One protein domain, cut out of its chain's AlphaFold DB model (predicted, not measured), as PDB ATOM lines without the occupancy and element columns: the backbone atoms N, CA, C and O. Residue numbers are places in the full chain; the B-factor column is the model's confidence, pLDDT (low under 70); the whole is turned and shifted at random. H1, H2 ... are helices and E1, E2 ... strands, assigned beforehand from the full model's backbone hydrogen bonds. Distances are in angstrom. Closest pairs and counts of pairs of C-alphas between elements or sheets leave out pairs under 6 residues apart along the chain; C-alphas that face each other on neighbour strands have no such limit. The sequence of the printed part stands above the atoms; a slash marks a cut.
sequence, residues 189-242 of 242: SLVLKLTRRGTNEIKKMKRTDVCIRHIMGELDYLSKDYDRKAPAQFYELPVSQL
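This is residues 189 to 242 of the 242 residues of the protein "DDE_Tnp_1 domain-containing protein" of Ruminococcus albus 8 (UniProt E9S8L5). A small three-stranded sheet has helix H1 beside its short edge strand E2, and a long loop, residues 215 to 234, swings wide between E2 and E3. The 54 printed residues, under half in named elements, hold E1, H1, E2, E3 in turn; class mixed, helices and strands; mixed sheet, order E2 E1 E3. The whole is only just compact, close to loose: radius of gyration of the C-alphas 11.7 A, spans 38 by 26 by 17 A.

Start at E1, residues 190 to 195, the inner strand. H1, residues 200 to 208, is on the sheet but only grazes it, with residues 202 to 206; 3 of its 5 O i to N i+4 pairs are within hydrogen-bond range. E2, residues 212 to 214, is parallel to E1 at 34 degrees; N 213 and O 193, 2.9 A apart, are within hydrogen-bond range. The closest C-alphas of H1 and E2, Lys 206 and Ile 212, are 5.4 A apart. E1, H1 and E2 form a strand-helix-strand unit, parallel neighbours with a helix between, its crossover right-handed. E3, residues 235 to 239, is antiparallel to E1 at 154 degrees, with N 192 and O 237 within hydrogen-bond range at 2.9 A.

Find C-alpha 190 at (-0.666, 25.756, 37.541); E1 runs 16.0 A from there. H1 covers 13.0 A, E2 6.8 A, and E3 12.7 A to C-alpha 239 at (-5.539, 24.904, 39.383).

The C-alphas farthest apart, Lys 229 and Leu 242, are 39.3 A apart. The printed part has no cut; the E2 to E3 link is long; Leu 242 alone is under pLDDT 70.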
ATOM      1  N   SER A 189      -1.189  30.224  39.110       92.06
ATOM      2  CA  SER A 189      -1.937  29.279  38.289       92.06
ATOM      3  C   SER A 189      -0.997  28.175  37.821       92.06
ATOM      4  O   SER A 189       0.109  28.450  37.351       92.06
ATOM      5  N   LEU A 190      -1.429  26.929  37.949       92.19
ATOM      6  CA  LEU A 190      -0.666  25.756  37.541       92.19
ATOM      7  C   LEU A 190      -1.591  24.718  36.911       92.19
ATOM      8  O   LEU A 190      -2.781  24.665  37.205       92.19
ATOM      9  N   VAL A 191      -1.038  23.891  36.030       95.25
ATOM     10  CA  VAL A 191      -1.766  22.780  35.409       95.25
ATOM     11  C   VAL A 191      -1.053  21.500  35.794       95.25
ATOM     12  O   VAL A 191       0.064  21.240  35.343       95.25
ATOM     13  N   LEU A 192      -1.682  20.710  36.660       94.88
ATOM     14  CA  LEU A 192      -1.139  19.424  37.074       94.88
ATOM     15  C   LEU A 192      -1.382  18.396  35.976       94.88
ATOM     16  O   LEU A 192      -2.503  18.221  35.512       94.88
ATOM     17  N   LYS A 193      -0.329  17.681  35.589       95.38
ATOM     18  CA  LYS A 193      -0.394  16.614  34.586       95.38
ATOM     19  C   LYS A 193      -0.381  15.275  35.304       95.38
ATOM     20  O   LYS A 193       0.674  14.790  35.723       95.38
ATOM     21  N   LEU A 194      -1.558  14.692  35.488       95.00
ATOM     22  CA  LEU A 194      -1.757  13.466  36.253       95.00
ATOM     23  C   LEU A 194      -1.616  12.246  35.345       95.00
ATOM     24  O   LEU A 194      -2.254  12.171  34.300       95.00
ATOM     25  N   THR A 195      -0.814  11.261  35.743       93.38
ATOM     26  CA  THR A 195      -0.661  10.004  34.998       93.38
ATOM     27  C   THR A 195      -0.609   8.792  35.921       93.38
ATOM     28  O   THR A 195      -0.036   8.846  37.007       93.38
ATOM     29  N   ARG A 196      -1.145   7.650  35.477       90.94
ATOM     30  CA  ARG A 196      -0.981   6.347  36.151       90.94
ATOM     31  C   ARG A 196       0.332   5.653  35.784       90.94
ATOM     32  O   ARG A 196       0.723   4.679  36.429       90.94
ATOM     33  N   ARG A 197       1.054   6.145  34.770       87.31
ATOM     34  CA  ARG A 197       2.274   5.503  34.264       87.31
ATOM     35  C   ARG A 197       3.494   5.873  35.112       87.31
ATOM     36  O   ARG A 197       3.860   7.036  35.219       87.31
ATOM     37  N   GLY A 198       4.162   4.865  35.674       85.31
ATOM     38  CA  GLY A 198       5.336   5.023  36.548       85.31
ATOM     39  C   GLY A 198       6.683   4.651  35.908       85.31
ATOM     40  O   GLY A 198       7.559   4.130  36.599       85.31
ATOM     41  N   THR A 199       6.859   4.836  34.594       87.56
ATOM     42  CA  THR A 199       8.093   4.433  33.884       87.56
ATOM     43  C   THR A 199       9.286   5.338  34.209       87.56
ATOM     44  O   THR A 199       9.137   6.455  34.703       87.56
ATOM     45  N   ASN A 200      10.502   4.877  33.889       88.31
ATOM     46  CA  ASN A 200      11.721   5.685  34.038       88.31
ATOM     47  C   ASN A 200      11.678   6.981  33.215       88.31
ATOM     48  O   ASN A 200      12.264   7.977  33.625       88.31
ATOM     49  N   GLU A 201      10.970   6.983  32.087       89.06
ATOM     50  CA  GLU A 201      10.717   8.184  31.285       89.06
ATOM     51  C   GLU A 201       9.886   9.206  32.062       89.06
ATOM     52  O   GLU A 201      10.320  10.343  32.209       89.06
ATOM     53  N   ILE A 202       8.767   8.790  32.667       90.00
ATOM     54  CA  ILE A 202       7.945   9.672  33.511       90.00
ATOM     55  C   ILE A 202       8.742  10.179  34.713       90.00
ATOM     56  O   ILE A 202       8.663  11.356  35.057       90.00
ATOM     57  N   LYS A 203       9.577   9.332  35.327       89.12
ATOM     58  CA  LYS A 203      10.473   9.762  36.414       89.12
ATOM     59  C   LYS A 203      11.472  10.831  35.958       89.12
ATOM     60  O   LYS A 203      11.768  11.729  36.738       89.12
ATOM     61  N   LYS A 204      11.986  10.752  34.725       91.50
ATOM     62  CA  LYS A 204      12.834  11.805  34.140       91.50
ATOM     63  C   LYS A 204      12.028  13.079  33.886       91.50
ATOM     64  O   LYS A 204      12.477  14.141  34.296       91.50
ATOM     65  N   MET A 205      10.830  12.966  33.307       91.00
ATOM     66  CA  MET A 205       9.948  14.110  33.038       91.00
ATOM     67  C   MET A 205       9.552  14.858  34.316       91.00
ATOM     68  O   MET A 205       9.575  16.080  34.339       91.00
ATOM     69  N   LYS A 206       9.276  14.148  35.414       91.38
ATOM     70  CA  LYS A 206       8.988  14.758  36.724       91.38
ATOM     71  C   LYS A 206      10.129  15.599  37.292       91.38
ATOM     72  O   LYS A 206       9.885  16.526  38.051       91.38
ATOM     73  N   ARG A 207      11.382  15.256  36.968       87.75
ATOM     74  CA  ARG A 207      12.551  16.036  37.409       87.75
ATOM     75  C   ARG A 207      12.669  17.358  36.656       87.75
ATOM     76  O   ARG A 207      13.299  18.274  37.165       87.75
ATOM     77  N   THR A 208      12.110  17.431  35.450       90.50
ATOM     78  CA  THR A 208      12.119  18.636  34.612       90.50
ATOM     79  C   THR A 208      10.845  19.466  34.758       90.50
ATOM     80  O   THR A 208      10.915  20.685  34.694       90.50
ATOM     81  N   ASP A 209       9.694  18.821  34.963       92.25
ATOM     82  CA  ASP A 209       8.387  19.455  35.141       92.25
ATOM     83  C   ASP A 209       7.772  18.986  36.466       92.25
ATOM     84  O   ASP A 209       7.271  17.861  36.589       92.25
ATOM     85  N   VAL A 210       7.814  19.874  37.463       90.88
ATOM     86  CA  VAL A 210       7.299  19.623  38.815       90.88
ATOM     87  C   VAL A 210       5.779  19.444  38.853       90.88
ATOM     88  O   VAL A 210       5.272  18.881  39.820       90.88
ATOM     89  N   CYS A 211       5.045  19.852  37.813       93.12
ATOM     90  CA  CYS A 211       3.588  19.703  37.747       93.12
ATOM     91  C   CYS A 211       3.154  18.295  37.308       93.12
ATOM     92  O   CYS A 211       1.969  17.961  37.378       93.12
ATOM     93  N   ILE A 212       4.089  17.441  36.874       94.19
ATOM     94  CA  ILE A 212       3.779  16.048  36.543       94.19
ATOM     95  C   ILE A 212       3.618  15.237  37.831       94.19
ATOM     96  O   ILE A 212       4.530  15.108  38.658       94.19
ATOM     97  N   ARG A 213       2.456  14.604  37.985       92.38
ATOM     98  CA  ARG A 213       2.122  13.765  39.138       92.38
ATOM     99  C   ARG A 213       1.821  12.347  38.681       92.38
ATOM    100  O   ARG A 213       1.128  12.107  37.700       92.38
ATOM    101  N   HIS A 214       2.389  11.394  39.416       90.56
ATOM    102  CA  HIS A 214       2.099   9.975  39.216       90.56
ATOM    103  C   HIS A 214       1.083   9.612  40.278       90.56
ATOM    104  O   HIS A 214       1.328   9.890  41.451       90.56
ATOM    105  N   ILE A 215      -0.039   9.053  39.859       90.38
ATOM    106  CA  ILE A 215      -1.150   8.726  40.736       90.38
ATOM    107  C   ILE A 215      -1.339   7.213  40.792       90.38
ATOM    108  O   ILE A 215      -1.290   6.516  39.778       90.38
ATOM    109  N   MET A 216      -1.568   6.707  42.001       84.06
ATOM    110  CA  MET A 216      -1.986   5.322  42.239       84.06
ATOM    111  C   MET A 216      -3.458   5.230  42.666       84.06
ATOM    112  O   MET A 216      -4.050   4.161  42.567       84.06
ATOM    113  N   GLY A 217      -4.037   6.343  43.128       81.94
ATOM    114  CA  GLY A 217      -5.405   6.418  43.640       81.94
ATOM    115  C   GLY A 217      -6.478   6.556  42.559       81.94
ATOM    116  O   GLY A 217      -6.218   6.424  41.359       81.94
ATOM    117  N   GLU A 218      -7.705   6.816  42.999       86.25
ATOM    118  CA  GLU A 218      -8.852   7.043  42.121       86.25
ATOM    119  C   GLU A 218      -8.694   8.340  41.316       86.25
ATOM    120  O   GLU A 218      -8.166   9.339  41.800       86.25
ATOM    121  N   LEU A 219      -9.071   8.255  40.041       93.00
ATOM    122  CA  LEU A 219      -9.188   9.357  39.088       93.00
ATOM    123  C   LEU A 219     -10.020   8.807  37.932       93.00
ATOM    124  O   LEU A 219      -9.507   7.990  37.157       93.00
ATOM    125  N   ASP A 220     -11.282   9.198  37.860       93.06
ATOM    126  CA  ASP A 220     -12.261   8.607  36.942       93.06
ATOM    127  C   ASP A 220     -12.018   9.031  35.488       93.06
ATOM    128  O   ASP A 220     -12.323   8.300  34.550       93.06
ATOM    129  N   TYR A 221     -11.331  10.158  35.308       92.56
ATOM    130  CA  TYR A 221     -10.980  10.748  34.015       92.56
ATOM    131  C   TYR A 221      -9.667  10.219  33.421       92.56
ATOM    132  O   TYR A 221      -9.130  10.783  32.469       92.56
ATOM    133  N   LEU A 222      -9.120   9.134  33.979       91.56
ATOM    134  CA  LEU A 222      -7.933   8.471  33.447       91.56
ATOM    135  C   LEU A 222      -8.050   6.950  33.575       91.56
ATOM    136  O   LEU A 222      -8.093   6.416  34.690       91.56
ATOM    137  N   SER A 223      -8.031   6.257  32.430       85.44
ATOM    138  CA  SER A 223      -8.239   4.807  32.360       85.44
ATOM    139  C   SER A 223      -7.292   4.031  33.277       85.44
ATOM    140  O   SER A 223      -6.104   4.341  33.390       85.44
ATOM    141  N   LYS A 224      -7.833   2.996  33.930       83.38
ATOM    142  CA  LYS A 224      -7.057   2.035  34.725       83.38
ATOM    143  C   LYS A 224      -6.358   0.996  33.844       83.38
ATOM    144  O   LYS A 224      -5.413   0.361  34.311       83.38
ATOM    145  N   ASP A 225      -6.797   0.838  32.596       76.94
ATOM    146  CA  ASP A 225      -6.231  -0.136  31.673       76.94
ATOM    147  C   ASP A 225      -4.818   0.268  31.260       76.94
ATOM    148  O   ASP A 225      -4.535   1.413  30.898       76.94
ATOM    149  N   TYR A 226      -3.909  -0.700  31.327       71.94
ATOM    150  CA  TYR A 226      -2.492  -0.485  31.087       71.94
ATOM    151  C   TYR A 226      -2.048  -1.212  29.819       71.94
ATOM    152  O   TYR A 226      -1.749  -2.406  29.847       71.94
ATOM    153  N   ASP A 227      -1.936  -0.474  28.715       76.69
ATOM    154  CA  ASP A 227      -1.182  -0.933  27.550       76.69
ATOM    155  C   ASP A 227       0.262  -0.421  27.630       76.69
ATOM    156  O   ASP A 227       0.549   0.774  27.535       76.69
ATOM    157  N   ARG A 228       1.203  -1.356  27.784       72.56
ATOM    158  CA  ARG A 228       2.639  -1.063  27.875       72.56
ATOM    159  C   ARG A 228       3.203  -0.445  26.591       72.56
ATOM    160  O   ARG A 228       4.238   0.223  26.665       72.56
ATOM    161  N   LYS A 229       2.572  -0.696  25.440       78.38
ATOM    162  CA  LYS A 229       2.996  -0.203  24.121       78.38
ATOM    163  C   LYS A 229       2.404   1.165  23.784       78.38
ATOM    164  O   LYS A 229       3.005   1.889  22.996       78.38
ATOM    165  N   ALA A 230       1.277   1.530  24.389       81.25
ATOM    166  CA  ALA A 230       0.655   2.831  24.191       81.25
ATOM    167  C   ALA A 230       1.507   3.970  24.795       81.25
ATOM    168  O   ALA A 230       2.283   3.744  25.736       81.25
ATOM    169  N   PRO A 231       1.397   5.208  24.277       83.50
ATOM    170  CA  PRO A 231       2.017   6.380  24.893       83.50
ATOM    171  C   PRO A 231       1.439   6.657  26.289       83.50
ATOM    172  O   PRO A 231       0.371   6.174  26.657       83.50
ATOM    173  N   ALA A 232       2.178   7.412  27.105       85.31
ATOM    174  CA  ALA A 232       1.692   7.812  28.421       85.31
ATOM    175  C   ALA A 232       0.484   8.746  28.277       85.31
ATOM    176  O   ALA A 232       0.565   9.752  27.577       85.31
ATOM    177  N   GLN A 233      -0.611   8.413  28.955       90.62
ATOM    178  CA  GLN A 233      -1.782   9.275  29.038       90.62
ATOM    179  C   GLN A 233      -1.643  10.227  30.224       90.62
ATOM    180  O   GLN A 233      -1.139   9.836  31.288       90.62
ATOM    181  N   PHE A 234      -2.107  11.455  30.025       93.75
ATOM    182  CA  PHE A 234      -2.146  12.492  31.040       93.75
ATOM    183  C   PHE A 234      -3.547  13.084  31.103       93.75
ATOM    184  O   PHE A 234      -4.163  13.323  30.068       93.75
ATOM    185  N   TYR A 235      -4.011  13.331  32.320       96.00
ATOM    186  CA  TYR A 235      -5.136  14.210  32.589       96.00
ATOM    187  C   TYR A 235      -4.586  15.560  33.051       96.00
ATOM    188  O   TYR A 235      -3.734  15.600  33.944       96.00
ATOM    189  N   GLU A 236      -5.035  16.646  32.432       96.44
ATOM    190  CA  GLU A 236      -4.626  18.002  32.788       96.44
ATOM    191  C   GLU A 236      -5.642  18.603  33.759       96.44
ATOM    192  O   GLU A 236      -6.777  18.876  33.387       96.44
ATOM    193  N   LEU A 237      -5.226  18.807  35.010       95.88
ATOM    194  CA  LEU A 237      -6.040  19.431  36.048       95.88
ATOM    195  C   LEU A 237      -5.605  20.895  36.228       95.88
ATOM    196  O   LEU A 237      -4.541  21.141  36.815       95.88
ATOM    197  N   PRO A 238      -6.387  21.874  35.744       93.81
ATOM    198  CA  PRO A 238      -6.089  23.281  35.953       93.81
ATOM    199  C   PRO A 238      -6.400  23.695  37.397       93.81
ATOM    200  O   PRO A 238      -7.531  23.601  37.864       93.81
ATOM    201  N   VAL A 239      -5.397  24.224  38.093       89.62
ATOM    202  CA  VAL A 239      -5.539  24.904  39.383       89.62
ATOM    203  C   VAL A 239      -5.254  26.375  39.124       89.62
ATOM    204  O   VAL A 239      -4.103  26.795  39.003       89.62
ATOM    205  N   SER A 240      -6.322  27.143  38.943       80.31
ATOM    206  CA  SER A 240      -6.251  28.553  38.565       80.31
ATOM    207  C   SER A 240      -6.897  29.432  39.622       80.31
ATOM    208  O   SER A 240      -7.719  28.981  40.418       80.31
ATOM    209  N   GLN A 241      -6.501  30.699  39.629       73.06
ATOM    210  CA  GLN A 241      -7.103  31.694  40.505       73.06
ATOM    211  C   GLN A 241      -8.583  31.919  40.160       73.06
ATOM    212  O   GLN A 241      -8.990  31.804  38.998       73.06
ATOM    213  N   LEU A 242      -9.382  32.207  41.192       64.19
ATOM    214  CA  LEU A 242     -10.833  32.393  41.096       64.19
ATOM    215  C   LEU A 242     -11.228  33.657  40.331       64.19
ATOM    216  O   LEU A 242     -10.712  34.746  40.666       64.19
TER     217      LEU A 242